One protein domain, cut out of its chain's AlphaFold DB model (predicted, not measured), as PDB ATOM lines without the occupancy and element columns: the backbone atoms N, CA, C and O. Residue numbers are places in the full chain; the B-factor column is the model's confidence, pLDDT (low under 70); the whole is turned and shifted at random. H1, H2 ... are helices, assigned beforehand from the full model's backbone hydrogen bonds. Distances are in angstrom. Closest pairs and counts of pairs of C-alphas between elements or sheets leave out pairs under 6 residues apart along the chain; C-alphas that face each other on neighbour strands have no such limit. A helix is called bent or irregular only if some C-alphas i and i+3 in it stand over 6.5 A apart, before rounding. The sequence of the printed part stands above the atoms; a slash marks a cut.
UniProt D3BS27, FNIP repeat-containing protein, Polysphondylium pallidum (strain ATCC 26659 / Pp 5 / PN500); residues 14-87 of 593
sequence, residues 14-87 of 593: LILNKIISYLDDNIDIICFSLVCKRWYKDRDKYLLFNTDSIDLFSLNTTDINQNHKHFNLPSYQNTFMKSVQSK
ATOM      1  N   LEU A  14     168.627 271.903 288.594       94.62
ATOM      2  CA  LEU A  14     167.867 271.394 287.447       94.62
ATOM      3  C   LEU A  14     166.573 272.191 287.220       94.62
ATOM      4  O   LEU A  14     166.278 272.580 286.095       94.62
ATOM      5  N   ILE A  15     165.823 272.474 288.291       94.50
ATOM      6  CA  ILE A  15     164.596 273.278 288.192       94.50
ATOM      7  C   ILE A  15     164.944 274.724 287.832       94.50
ATOM      8  O   ILE A  15     164.298 275.300 286.963       94.50
ATOM      9  N   LEU A  16     165.983 275.303 288.445       94.81
ATOM     10  CA  LEU A  16     166.431 276.661 288.118       94.81
ATOM     11  C   LEU A  16     166.867 276.775 286.652       94.81
ATOM     12  O   LEU A  16     166.472 277.721 285.983       94.81
ATOM     13  N   ASN A  17     167.617 275.802 286.131       93.44
ATOM     14  CA  ASN A  17     168.008 275.763 284.723       93.44
ATOM     15  C   ASN A  17     166.785 275.660 283.796       93.44
ATOM     16  O   ASN A  17     166.703 276.389 282.811       93.44
ATOM     17  N   LYS A  18     165.791 274.835 284.157       93.56
ATOM     18  CA  LYS A  18     164.535 274.742 283.406       93.56
ATOM     19  C   LYS A  18     163.766 276.065 283.410       93.56
ATOM     20  O   LYS A  18     163.253 276.446 282.368       93.56
ATOM     21  N   ILE A  19     163.725 276.788 284.532       93.00
ATOM     22  CA  ILE A  19     163.120 278.129 284.606       93.00
ATOM     23  C   ILE A  19     163.865 279.110 283.694       93.00
ATOM     24  O   ILE A  19     163.225 279.790 282.901       93.00
ATOM     25  N   ILE A  20     165.203 279.145 283.762       91.44
ATOM     26  CA  ILE A  20     166.029 280.008 282.903       91.44
ATOM     27  C   ILE A  20     165.793 279.712 281.416       91.44
ATOM     28  O   ILE A  20     165.724 280.649 280.634       91.44
ATOM     29  N   SER A  21     165.591 278.448 281.026       88.38
ATOM     30  CA  SER A  21     165.319 278.081 279.624       88.38
ATOM     31  C   SER A  21     163.999 278.624 279.051       88.38
ATOM     32  O   SER A  21     163.774 278.496 277.855       88.38
ATOM     33  N   TYR A  22     163.126 279.194 279.891       91.12
ATOM     34  CA  TYR A  22     161.897 279.882 279.474       91.12
ATOM     35  C   TYR A  22     162.026 281.417 279.504       91.12
ATOM     36  O   TYR A  22     161.031 282.109 279.303       91.12
ATOM     37  N   LEU A  23     163.210 281.961 279.815       89.50
ATOM     38  CA  LEU A  23     163.482 283.398 279.770       89.50
ATOM     39  C   LEU A  23     164.211 283.737 278.468       89.50
ATOM     40  O   LEU A  23     165.356 283.333 278.277       89.50
ATOM     41  N   ASP A  24     163.564 284.518 277.604       83.56
ATOM     42  CA  ASP A  24     164.124 284.863 276.292       83.56
ATOM     43  C   ASP A  24     165.161 285.996 276.366       83.56
ATOM     44  O   ASP A  24     166.125 286.003 275.600       83.56
ATOM     45  N   ASP A  25     164.986 286.954 277.289       84.88
ATOM     46  CA  ASP A  25     165.863 288.121 277.431       84.88
ATOM     47  C   ASP A  25     166.973 287.869 278.465       84.88
ATOM     48  O   ASP A  25     166.737 287.596 279.647       84.88
ATOM     49  N   ASN A  26     168.218 288.038 278.029       86.69
ATOM     50  CA  ASN A  26     169.400 287.923 278.874       86.69
ATOM     51  C   ASN A  26     169.400 288.898 280.064       86.69
ATOM     52  O   ASN A  26     170.005 288.590 281.097       86.69
ATOM     53  N   ILE A  27     168.705 290.038 279.979       88.19
ATOM     54  CA  ILE A  27     168.551 290.937 281.129       88.19
ATOM     55  C   ILE A  27     167.718 290.299 282.244       88.19
ATOM     56  O   ILE A  27     168.063 290.434 283.422       88.19
ATOM     57  N   ASP A  28     166.664 289.560 281.890       89.12
ATOM     58  CA  ASP A  28     165.796 288.874 282.841       89.12
ATOM     59  C   ASP A  28     166.519 287.684 283.466       89.12
ATOM     60  O   ASP A  28     166.402 287.463 284.670       89.12
ATOM     61  N   ILE A  29     167.357 286.989 282.694       90.88
ATOM     62  CA  ILE A  29     168.243 285.929 283.192       90.88
ATOM     63  C   ILE A  29     169.200 286.469 284.270       90.88
ATOM     64  O   ILE A  29     169.349 285.869 285.343       90.88
ATOM     65  N   ILE A  30     169.828 287.626 284.027       91.56
ATOM     66  CA  ILE A  30     170.693 288.274 285.024       91.56
ATOM     67  C   ILE A  30     169.864 288.661 286.248       91.56
ATOM     68  O   ILE A  30     170.221 288.278 287.365       91.56
ATOM     69  N   CYS A  31     168.747 289.367 286.053       90.50
ATOM     70  CA  CYS A  31     167.878 289.814 287.142       90.50
ATOM     71  C   CYS A  31     167.384 288.649 287.999       90.50
ATOM     72  O   CYS A  31     167.424 288.739 289.225       90.50
ATOM     73  N   PHE A  32     167.010 287.530 287.378       91.88
ATOM     74  CA  PHE A  32     166.594 286.314 288.064       91.88
ATOM     75  C   PHE A  32     167.668 285.829 289.038       91.88
ATOM     76  O   PHE A  32     167.390 285.554 290.203       91.88
ATOM     77  N   SER A  33     168.928 285.779 288.604       92.81
ATOM     78  CA  SER A  33     170.019 285.356 289.487       92.81
ATOM     79  C   SER A  33     170.333 286.357 290.606       92.81
ATOM     80  O   SER A  33     170.858 285.957 291.644       92.81
ATOM     81  N   LEU A  34     169.962 287.632 290.446       91.25
ATOM     82  CA  LEU A  34     170.139 288.678 291.458       91.25
ATOM     83  C   LEU A  34     169.065 288.658 292.560       91.25
ATOM     84  O   LEU A  34     169.282 289.265 293.607       91.25
ATOM     85  N   VAL A  35     167.956 287.924 292.386       88.50
ATOM     86  CA  VAL A  35     166.832 287.877 293.347       88.50
ATOM     87  C   VAL A  35     167.264 287.415 294.741       88.50
ATOM     88  O   VAL A  35     166.763 287.914 295.749       88.50
ATOM     89  N   CYS A  36     168.194 286.457 294.841       88.81
ATOM     90  CA  CYS A  36     168.692 286.021 296.142       88.81
ATOM     91  C   CYS A  36     170.164 285.598 296.133       88.81
ATOM     92  O   CYS A  36     170.724 285.136 295.140       88.81
ATOM     93  N   LYS A  37     170.791 285.679 297.314       90.62
ATOM     94  CA  LYS A  37     172.222 285.397 297.506       90.62
ATOM     95  C   LYS A  37     172.634 283.976 297.101       90.62
ATOM     96  O   LYS A  37     173.765 283.796 296.660       90.62
ATOM     97  N   ARG A  38     171.766 282.969 297.284       92.44
ATOM     98  CA  ARG A  38     172.061 281.579 296.883       92.44
ATOM     99  C   ARG A  38     172.118 281.472 295.366       92.44
ATOM    100  O   ARG A  38     173.123 281.005 294.848       92.44
ATOM    101  N   TRP A  39     171.074 281.940 294.686       93.12
ATOM    102  CA  TRP A  39     170.966 281.908 293.227       93.12
ATOM    103  C   TRP A  39     172.131 282.658 292.580       93.12
ATOM    104  O   TRP A  39     172.853 282.077 291.778       93.12
ATOM    105  N   TYR A  40     172.453 283.862 293.063       93.12
ATOM    106  CA  TYR A  40     173.622 284.598 292.583       93.12
ATOM    107  C   TYR A  40     174.933 283.820 292.759       93.12
ATOM    108  O   TYR A  40     175.742 283.737 291.836       93.12
ATOM    109  N   LYS A  41     175.172 283.233 293.940       92.50
ATOM    110  CA  LYS A  41     176.403 282.469 294.211       92.50
ATOM    111  C   LYS A  41     176.514 281.204 293.362       92.50
ATOM    112  O   LYS A  41     177.615 280.867 292.941       92.50
ATOM    113  N   ASP A  42     175.395 280.532 293.123       93.94
ATOM    114  CA  ASP A  42     175.327 279.281 292.370       93.94
ATOM    115  C   ASP A  42     175.098 279.482 290.861       93.94
ATOM    116  O   ASP A  42     174.995 278.487 290.149       93.94
ATOM    117  N   ARG A  43     175.035 280.726 290.359       94.06
ATOM    118  CA  ARG A  43     174.685 281.057 288.959       94.06
ATOM    119  C   ARG A  43     175.420 280.212 287.915       94.06
ATOM    120  O   ARG A  43     174.792 279.693 287.003       94.06
ATOM    121  N   ASP A  44     176.713 279.950 288.110       91.81
ATOM    122  CA  ASP A  44     177.542 279.158 287.186       91.81
ATOM    123  C   ASP A  44     177.137 277.678 287.057       91.81
ATOM    124  O   ASP A  44     177.695 276.970 286.213       91.81
ATOM    125  N   LYS A  45     176.228 277.197 287.917       92.06
ATOM    126  CA  LYS A  45     175.724 275.817 287.945       92.06
ATOM    127  C   LYS A  45     174.399 275.635 287.203       92.06
ATOM    128  O   LYS A  45     174.023 274.495 286.960       92.06
ATOM    129  N   TYR A  46     173.669 276.712 286.907       92.62
ATOM    130  CA  TYR A  46     172.324 276.609 286.320       92.62
ATOM    131  C   TYR A  46     172.014 277.655 285.243       92.62
ATOM    132  O   TYR A  46     171.090 277.440 284.460       92.62
ATOM    133  N   LEU A  47     172.732 278.778 285.214       92.75
ATOM    134  CA  LEU A  47     172.467 279.902 284.322       92.75
ATOM    135  C   LEU A  47     173.244 279.718 283.015       92.75
ATOM    136  O   LEU A  47     174.455 279.506 283.041       92.75
ATOM    137  N   LEU A  48     172.546 279.835 281.889       90.50
ATOM    138  CA  LEU A  48     173.122 280.023 280.561       90.50
ATOM    139  C   LEU A  48     172.407 281.204 279.909       90.50
ATOM    140  O   LEU A  48     171.206 281.377 280.103       90.50
ATOM    141  N   PHE A  49     173.158 282.030 279.194       87.56
ATOM    142  CA  PHE A  49     172.611 283.119 278.403       87.56
ATOM    143  C   PHE A  49     172.015 282.581 277.104       87.56
ATOM    144  O   PHE A  49     172.562 281.657 276.501       87.56
ATOM    145  N   ASN A  50     170.934 283.207 276.654       85.06
ATOM    146  CA  ASN A  50     170.402 283.043 275.316       85.06
ATOM    147  C   ASN A  50     171.388 283.637 274.298       85.06
ATOM    148  O   ASN A  50     171.515 284.858 274.181       85.06
ATOM    149  N   THR A  51     172.086 282.772 273.566       79.50
ATOM    150  CA  THR A  51     173.110 283.157 272.586       79.50
ATOM    151  C   THR A  51     172.556 283.622 271.246       79.50
ATOM    152  O   THR A  51     173.313 284.185 270.464       79.50
ATOM    153  N   ASP A  52     171.272 283.412 270.960       74.06
ATOM    154  CA  ASP A  52     170.653 283.904 269.719       74.06
ATOM    155  C   ASP A  52     170.400 285.410 269.784       74.06
ATOM    156  O   ASP A  52     170.295 286.089 268.771       74.06
ATOM    157  N   SER A  53     170.368 285.945 271.005       67.44
ATOM    158  CA  SER A  53     170.313 287.378 271.277       67.44
ATOM    159  C   SER A  53     171.695 288.018 271.433       67.44
ATOM    160  O   SER A  53     171.768 289.153 271.913       67.44
ATOM    161  N   ILE A  54     172.780 287.302 271.090       70.12
ATOM    162  CA  ILE A  54     174.173 287.756 271.206       70.12
ATOM    163  C   ILE A  54     174.871 287.656 269.839       70.12
ATOM    164  O   ILE A  54     175.229 286.565 269.403       70.12
ATOM    165  N   ASP A  55     175.148 288.796 269.207       62.38
ATOM    166  CA  ASP A  55     175.970 288.907 268.002       62.38
ATOM    167  C   ASP A  55     177.432 288.699 268.387       62.38
ATOM    168  O   ASP A  55     178.172 289.625 268.725       62.38
ATOM    169  N   LEU A  56     177.844 287.437 268.416       57.56
ATOM    170  CA  LEU A  56     179.120 287.064 269.001       57.56
ATOM    171  C   LEU A  56     180.328 287.380 268.120       57.56
ATOM    172  O   LEU A  56     181.414 287.399 268.682       57.56
ATOM    173  N   PHE A  57     180.203 287.596 266.800       57.84
ATOM    174  CA  PHE A  57     181.361 287.546 265.883       57.84
ATOM    175  C   PHE A  57     181.317 288.509 264.677       57.84
ATOM    176  O   PHE A  57     181.680 288.137 263.561       57.84
ATOM    177  N   SER A  58     180.984 289.788 264.880       52.94
ATOM    178  CA  SER A  58     180.992 290.802 263.801       52.94
ATOM    179  C   SER A  58     182.386 291.125 263.207       52.94
ATOM    180  O   SER A  58     182.488 291.838 262.202       52.94
ATOM    181  N   LEU A  59     183.474 290.585 263.779       43.88
ATOM    182  CA  LEU A  59     184.858 291.004 263.508       43.88
ATOM    183  C   LEU A  59     185.728 290.030 262.683       43.88
ATOM    184  O   LEU A  59     186.922 290.286 262.548       43.88
ATOM    185  N   ASN A  60     185.193 288.950 262.090       48.12
ATOM    186  CA  ASN A  60     186.004 287.935 261.370       48.12
ATOM    187  C   ASN A  60     187.158 287.360 262.234       48.12
ATOM    188  O   ASN A  60     188.213 286.986 261.715       48.12
ATOM    189  N   THR A  61     187.004 287.298 263.559       47.81
ATOM    190  CA  THR A  61     188.021 286.717 264.444       47.81
ATOM    191  C   THR A  61     187.553 285.366 264.964       47.81
ATOM    192  O   THR A  61     186.443 285.212 265.464       47.81
ATOM    193  N   THR A  62     188.428 284.364 264.880       46.50
ATOM    194  CA  THR A  62     188.245 283.059 265.542       46.50
ATOM    195  C   THR A  62     188.443 283.146 267.059       46.50
ATOM    196  O   THR A  62     188.351 282.141 267.764       46.50
ATOM    197  N   ASP A  63     188.743 284.340 267.573       50.75
ATOM    198  CA  ASP A  63     189.133 284.569 268.951       50.75
ATOM    199  C   ASP A  63     187.950 285.099 269.766       50.75
ATOM    200  O   ASP A  63     187.733 286.307 269.887       50.75
ATOM    201  N   ILE A  64     187.217 284.171 270.388       51.84
ATOM    202  CA  ILE A  64     186.165 284.455 271.385       51.84
ATOM    203  C   ILE A  64     186.696 285.408 272.481       51.84
ATOM    204  O   ILE A  64     185.939 286.164 273.096       51.84
ATOM    205  N   ASN A  65     188.018 285.446 272.701       49.97
ATOM    206  CA  ASN A  65     188.637 286.324 273.687       49.97
ATOM    207  C   ASN A  65     188.665 287.810 273.282       49.97
ATOM    208  O   ASN A  65     189.043 288.647 274.098       49.97
ATOM    209  N   GLN A  66     188.264 288.188 272.068       50.09
ATOM    210  CA  GLN A  66     188.195 289.604 271.687       50.09
ATOM    211  C   GLN A  66     186.817 290.219 271.960       50.09
ATOM    212  O   GLN A  66     186.746 291.387 272.342       50.09
ATOM    213  N   ASN A  67     185.746 289.420 271.897       50.06
ATOM    214  CA  ASN A  67     184.367 289.916 271.992       50.06
ATOM    215  C   ASN A  67     183.888 290.132 273.440       50.06
ATOM    216  O   ASN A  67     183.000 290.944 273.688       50.06
ATOM    217  N   HIS A  68     184.529 289.509 274.440       53.94
ATOM    218  CA  HIS A  68     184.167 289.725 275.851       53.94
ATOM    219  C   HIS A  68     184.622 291.078 276.426       53.94
ATOM    220  O   HIS A  68     184.219 291.412 277.539       53.94
ATOM    221  N   LYS A  69     185.438 291.874 275.711       56.53
ATOM    222  CA  LYS A  69     185.935 293.174 276.216       56.53
ATOM    223  C   LYS A  69     184.824 294.188 276.516       56.53
ATOM    224  O   LYS A  69     185.084 295.176 277.195       56.53
ATOM    225  N   HIS A  70     183.609 293.949 276.023       60.03
ATOM    226  CA  HIS A  70     182.467 294.850 276.179       60.03
ATOM    227  C   HIS A  70     181.404 294.338 277.170       60.03
ATOM    228  O   HIS A  70     180.595 295.128 277.670       60.03
ATOM    229  N   PHE A  71     181.475 293.060 277.568       72.56
ATOM    230  CA  PHE A  71     180.625 292.494 278.614       72.56
ATOM    231  C   PHE A  71     181.135 292.901 280.009       72.56
ATOM    232  O   PHE A  71     181.947 292.224 280.639       72.56
ATOM    233  N   ASN A  72     180.636 294.030 280.515       71.94
ATOM    234  CA  ASN A  72     181.138 294.692 281.726       71.94
ATOM    235  C   ASN A  72     180.558 294.154 283.053       71.94
ATOM    236  O   ASN A  72     180.492 294.883 284.047       71.94
ATOM    237  N   LEU A  73     180.179 292.871 283.110       79.88
ATOM    238  CA  LEU A  73     179.808 292.179 284.350       79.88
ATOM    239  C   LEU A  73     180.790 291.034 284.662       79.88
ATOM    240  O   LEU A  73     180.497 289.876 284.350       79.88
ATOM    241  N   PRO A  74     181.916 291.303 285.354       82.69
ATOM    242  CA  PRO A  74     182.951 290.299 285.628       82.69
ATOM    243  C   PRO A  74     182.413 289.030 286.297       82.69
ATOM    244  O   PRO A  74     182.817 287.918 285.968       82.69
ATOM    245  N   SER A  75     181.430 289.171 287.193       87.44
ATOM    246  CA  SER A  75     180.809 288.030 287.867       87.44
ATOM    247  C   SER A  75     180.104 287.063 286.907       87.44
ATOM    248  O   SER A  75     179.978 285.890 287.236       87.44
ATOM    249  N   TYR A  76     179.648 287.500 285.736       88.44
ATOM    250  CA  TYR A  76     178.941 286.646 284.773       88.44
ATOM    251  C   TYR A  76     179.826 286.211 283.603       88.44
ATOM    252  O   TYR A  76     179.357 285.488 282.731       88.44
ATOM    253  N   GLN A  77     181.104 286.600 283.581       82.44
ATOM    254  CA  GLN A  77     182.003 286.325 282.459       82.44
ATOM    255  C   GLN A  77     182.176 284.822 282.200       82.44
ATOM    256  O   GLN A  77     182.086 284.382 281.059       82.44
ATOM    257  N   ASN A  78     182.350 284.013 283.249       84.25
ATOM    258  CA  ASN A  78     182.433 282.556 283.096       84.25
ATOM    259  C   ASN A  78     181.141 281.974 282.525       84.25
ATOM    260  O   ASN A  78     181.179 281.103 281.660       84.25
ATOM    261  N   THR A  79     179.998 282.461 283.002       88.94
ATOM    262  CA  THR A  79     178.680 282.036 282.541       88.94
ATOM    263  C   THR A  79     178.458 282.401 281.072       88.94
ATOM    264  O   THR A  79     178.026 281.560 280.288       88.94
ATOM    265  N   PHE A  80     178.830 283.621 280.681       83.81
ATOM    266  CA  PHE A  80     178.817 284.095 279.299       83.81
ATOM    267  C   PHE A  80     179.676 283.200 278.404       83.81
ATOM    268  O   PHE A  80     179.165 282.625 277.449       83.81
ATOM    269  N   MET A  81     180.939 282.973 278.774       78.25
ATOM    270  CA  MET A  81     181.847 282.121 278.003       78.25
ATOM    271  C   MET A  81     181.331 280.685 277.866       78.25
ATOM    272  O   MET A  81     181.371 280.131 276.771       78.25
ATOM    273  N   LYS A  82     180.794 280.097 278.944       85.12
ATOM    274  CA  LYS A  82     180.156 278.772 278.893       85.12
ATOM    275  C   LYS A  82     178.970 278.743 277.932       85.12
ATOM    276  O   LYS A  82     178.842 277.783 277.185       85.12
ATOM    277  N   SER A  83     178.137 279.784 277.941       86.75
ATOM    278  CA  SER A  83     176.950 279.884 277.080       86.75
ATOM    279  C   SER A  83     177.352 279.911 275.607       86.75
ATOM    280  O   SER A  83     176.874 279.098 274.821       86.75
ATOM    281  N   VAL A  84     178.328 280.758 275.267       78.19
ATOM    282  CA  VAL A  84     178.912 280.844 273.921       78.19
ATOM    283  C   VAL A  84     179.499 279.508 273.472       78.19
ATOM    284  O   VAL A  84     179.237 279.056 272.363       78.19
ATOM    285  N   GLN A  85     180.265 278.845 274.343       77.06
ATOM    286  CA  GLN A  85     180.877 277.546 274.046       77.06
ATOM    287  C   GLN A  85     179.857 276.408 273.923       77.06
ATOM    288  O   GLN A  85     180.153 275.402 273.285       77.06
ATOM    289  N   SER A  86     178.681 276.545 274.539       82.81
ATOM    290  CA  SER A  86     177.607 275.552 274.476       82.81
ATOM    291  C   SER A  86     176.669 275.721 273.283       82.81
ATOM    292  O   SER A  86     175.803 274.869 273.105       82.81
ATOM    293  N   LYS A  87     176.811 276.794 272.487       82.81
ATOM    294  CA  LYS A  87     175.930 277.043 271.343       82.81
ATOM    295  C   LYS A  87     176.033 275.887 270.350       82.81
ATOM    296  O   LYS A  87     177.129 275.557 269.893       82.81
TER     297      LYS A  87
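AT A GLANCE: This is residues 14 to 87 of the 593 residues of the protein "FNIP repeat-containing protein" of Polysphondylium pallidum (strain ATCC 26659 / Pp 5 / PN500) (UniProt D3BS27). Three short helices, H1, H2 and H3, make a loose group at one end of an elongated domain, H5 fills the middle, and the small, poorly formed H4 lies at the other end with a loop around residues 57 to 63. A long link of residues 46 to 63 runs from the three-helix group past H5 out to that far end, and the printed part then folds back through H4 into H5. The printed part has 74 residues with five named helices, in the order H1 H2 H3 H4 H5, and no named strand: its class is all helix. It is compact, with a radius of gyration of the C-alphas of 12.5 A, and it spans 38 by 22 by 17 A.

HOW THE PARTS SIT: H1, residues 14 to 20, is close to but not clearly touching H2, residues 26 to 34; their closest C-alphas, of Ile 20 and Ile 29, are 6.3 A apart. These two run opposite ways at a steep tilt of 48 degrees. H2 and H3, residues 37 to 45, touch only at the corner by their link, with the C-alphas of Ser 33 and Tyr 40 closest at 4.8 A, and run opposite ways at a steep tilt of 51 degrees. H1 and H3 are near each other, with 6 pairs of C-alphas within 10 A. H3 touches H5, residues 74 to 86, which meets it with residues 76 to 79 alone; the closest C-alphas, of Asp 44 and Thr 79, are 5.6 A apart. H3 and H5 run the same way at a shallow tilt of 32 degrees. H4, residues 64 to 70, is close to but not clearly touching H5, with the C-alphas of His 68 and Gln 77 closest at 7.7 A; they run opposite ways at a tilt of 37 degrees, only just steep. H4 is apart from H1, H2 and H3. Every O i to N i+4 pair is within hydrogen-bond range in H1 and H2, against 3 of 5 in H3, 7 of 9 in H5 and 0 of 3 in H4, where 1 of 4 O i to N i+3 pairs is within range.

IN THESE COORDINATES: H1 begins at C-alpha 14, (167.867, 271.394, 287.447), and is 9.9 A long; H2 is 12.6 A and H3 14.0 A. H4, 12.0 A long, begins at C-alpha 64, (186.165, 284.455, 271.385). H5, 19.2 A long, ends at C-alpha 86, (177.607, 275.552, 274.476). H3 and H5 are irregular, with C-alphas 41 and 44 7.8 A apart and C-alphas 75 and 78 7.4 A apart; H4 is irregular only just, with C-alphas 67 and 70 6.7 A apart.

THE WHOLE: The C-alphas of Cys 36 and Asn 60, 38.9 A apart, are the two farthest apart. The printed part has no cut. The link from H3 to H4 is long, with 18 residues; the other three are tight. Mean pLDDT of the printed part is 79.6, and residue 53 and residues 55 to 70 are under 70.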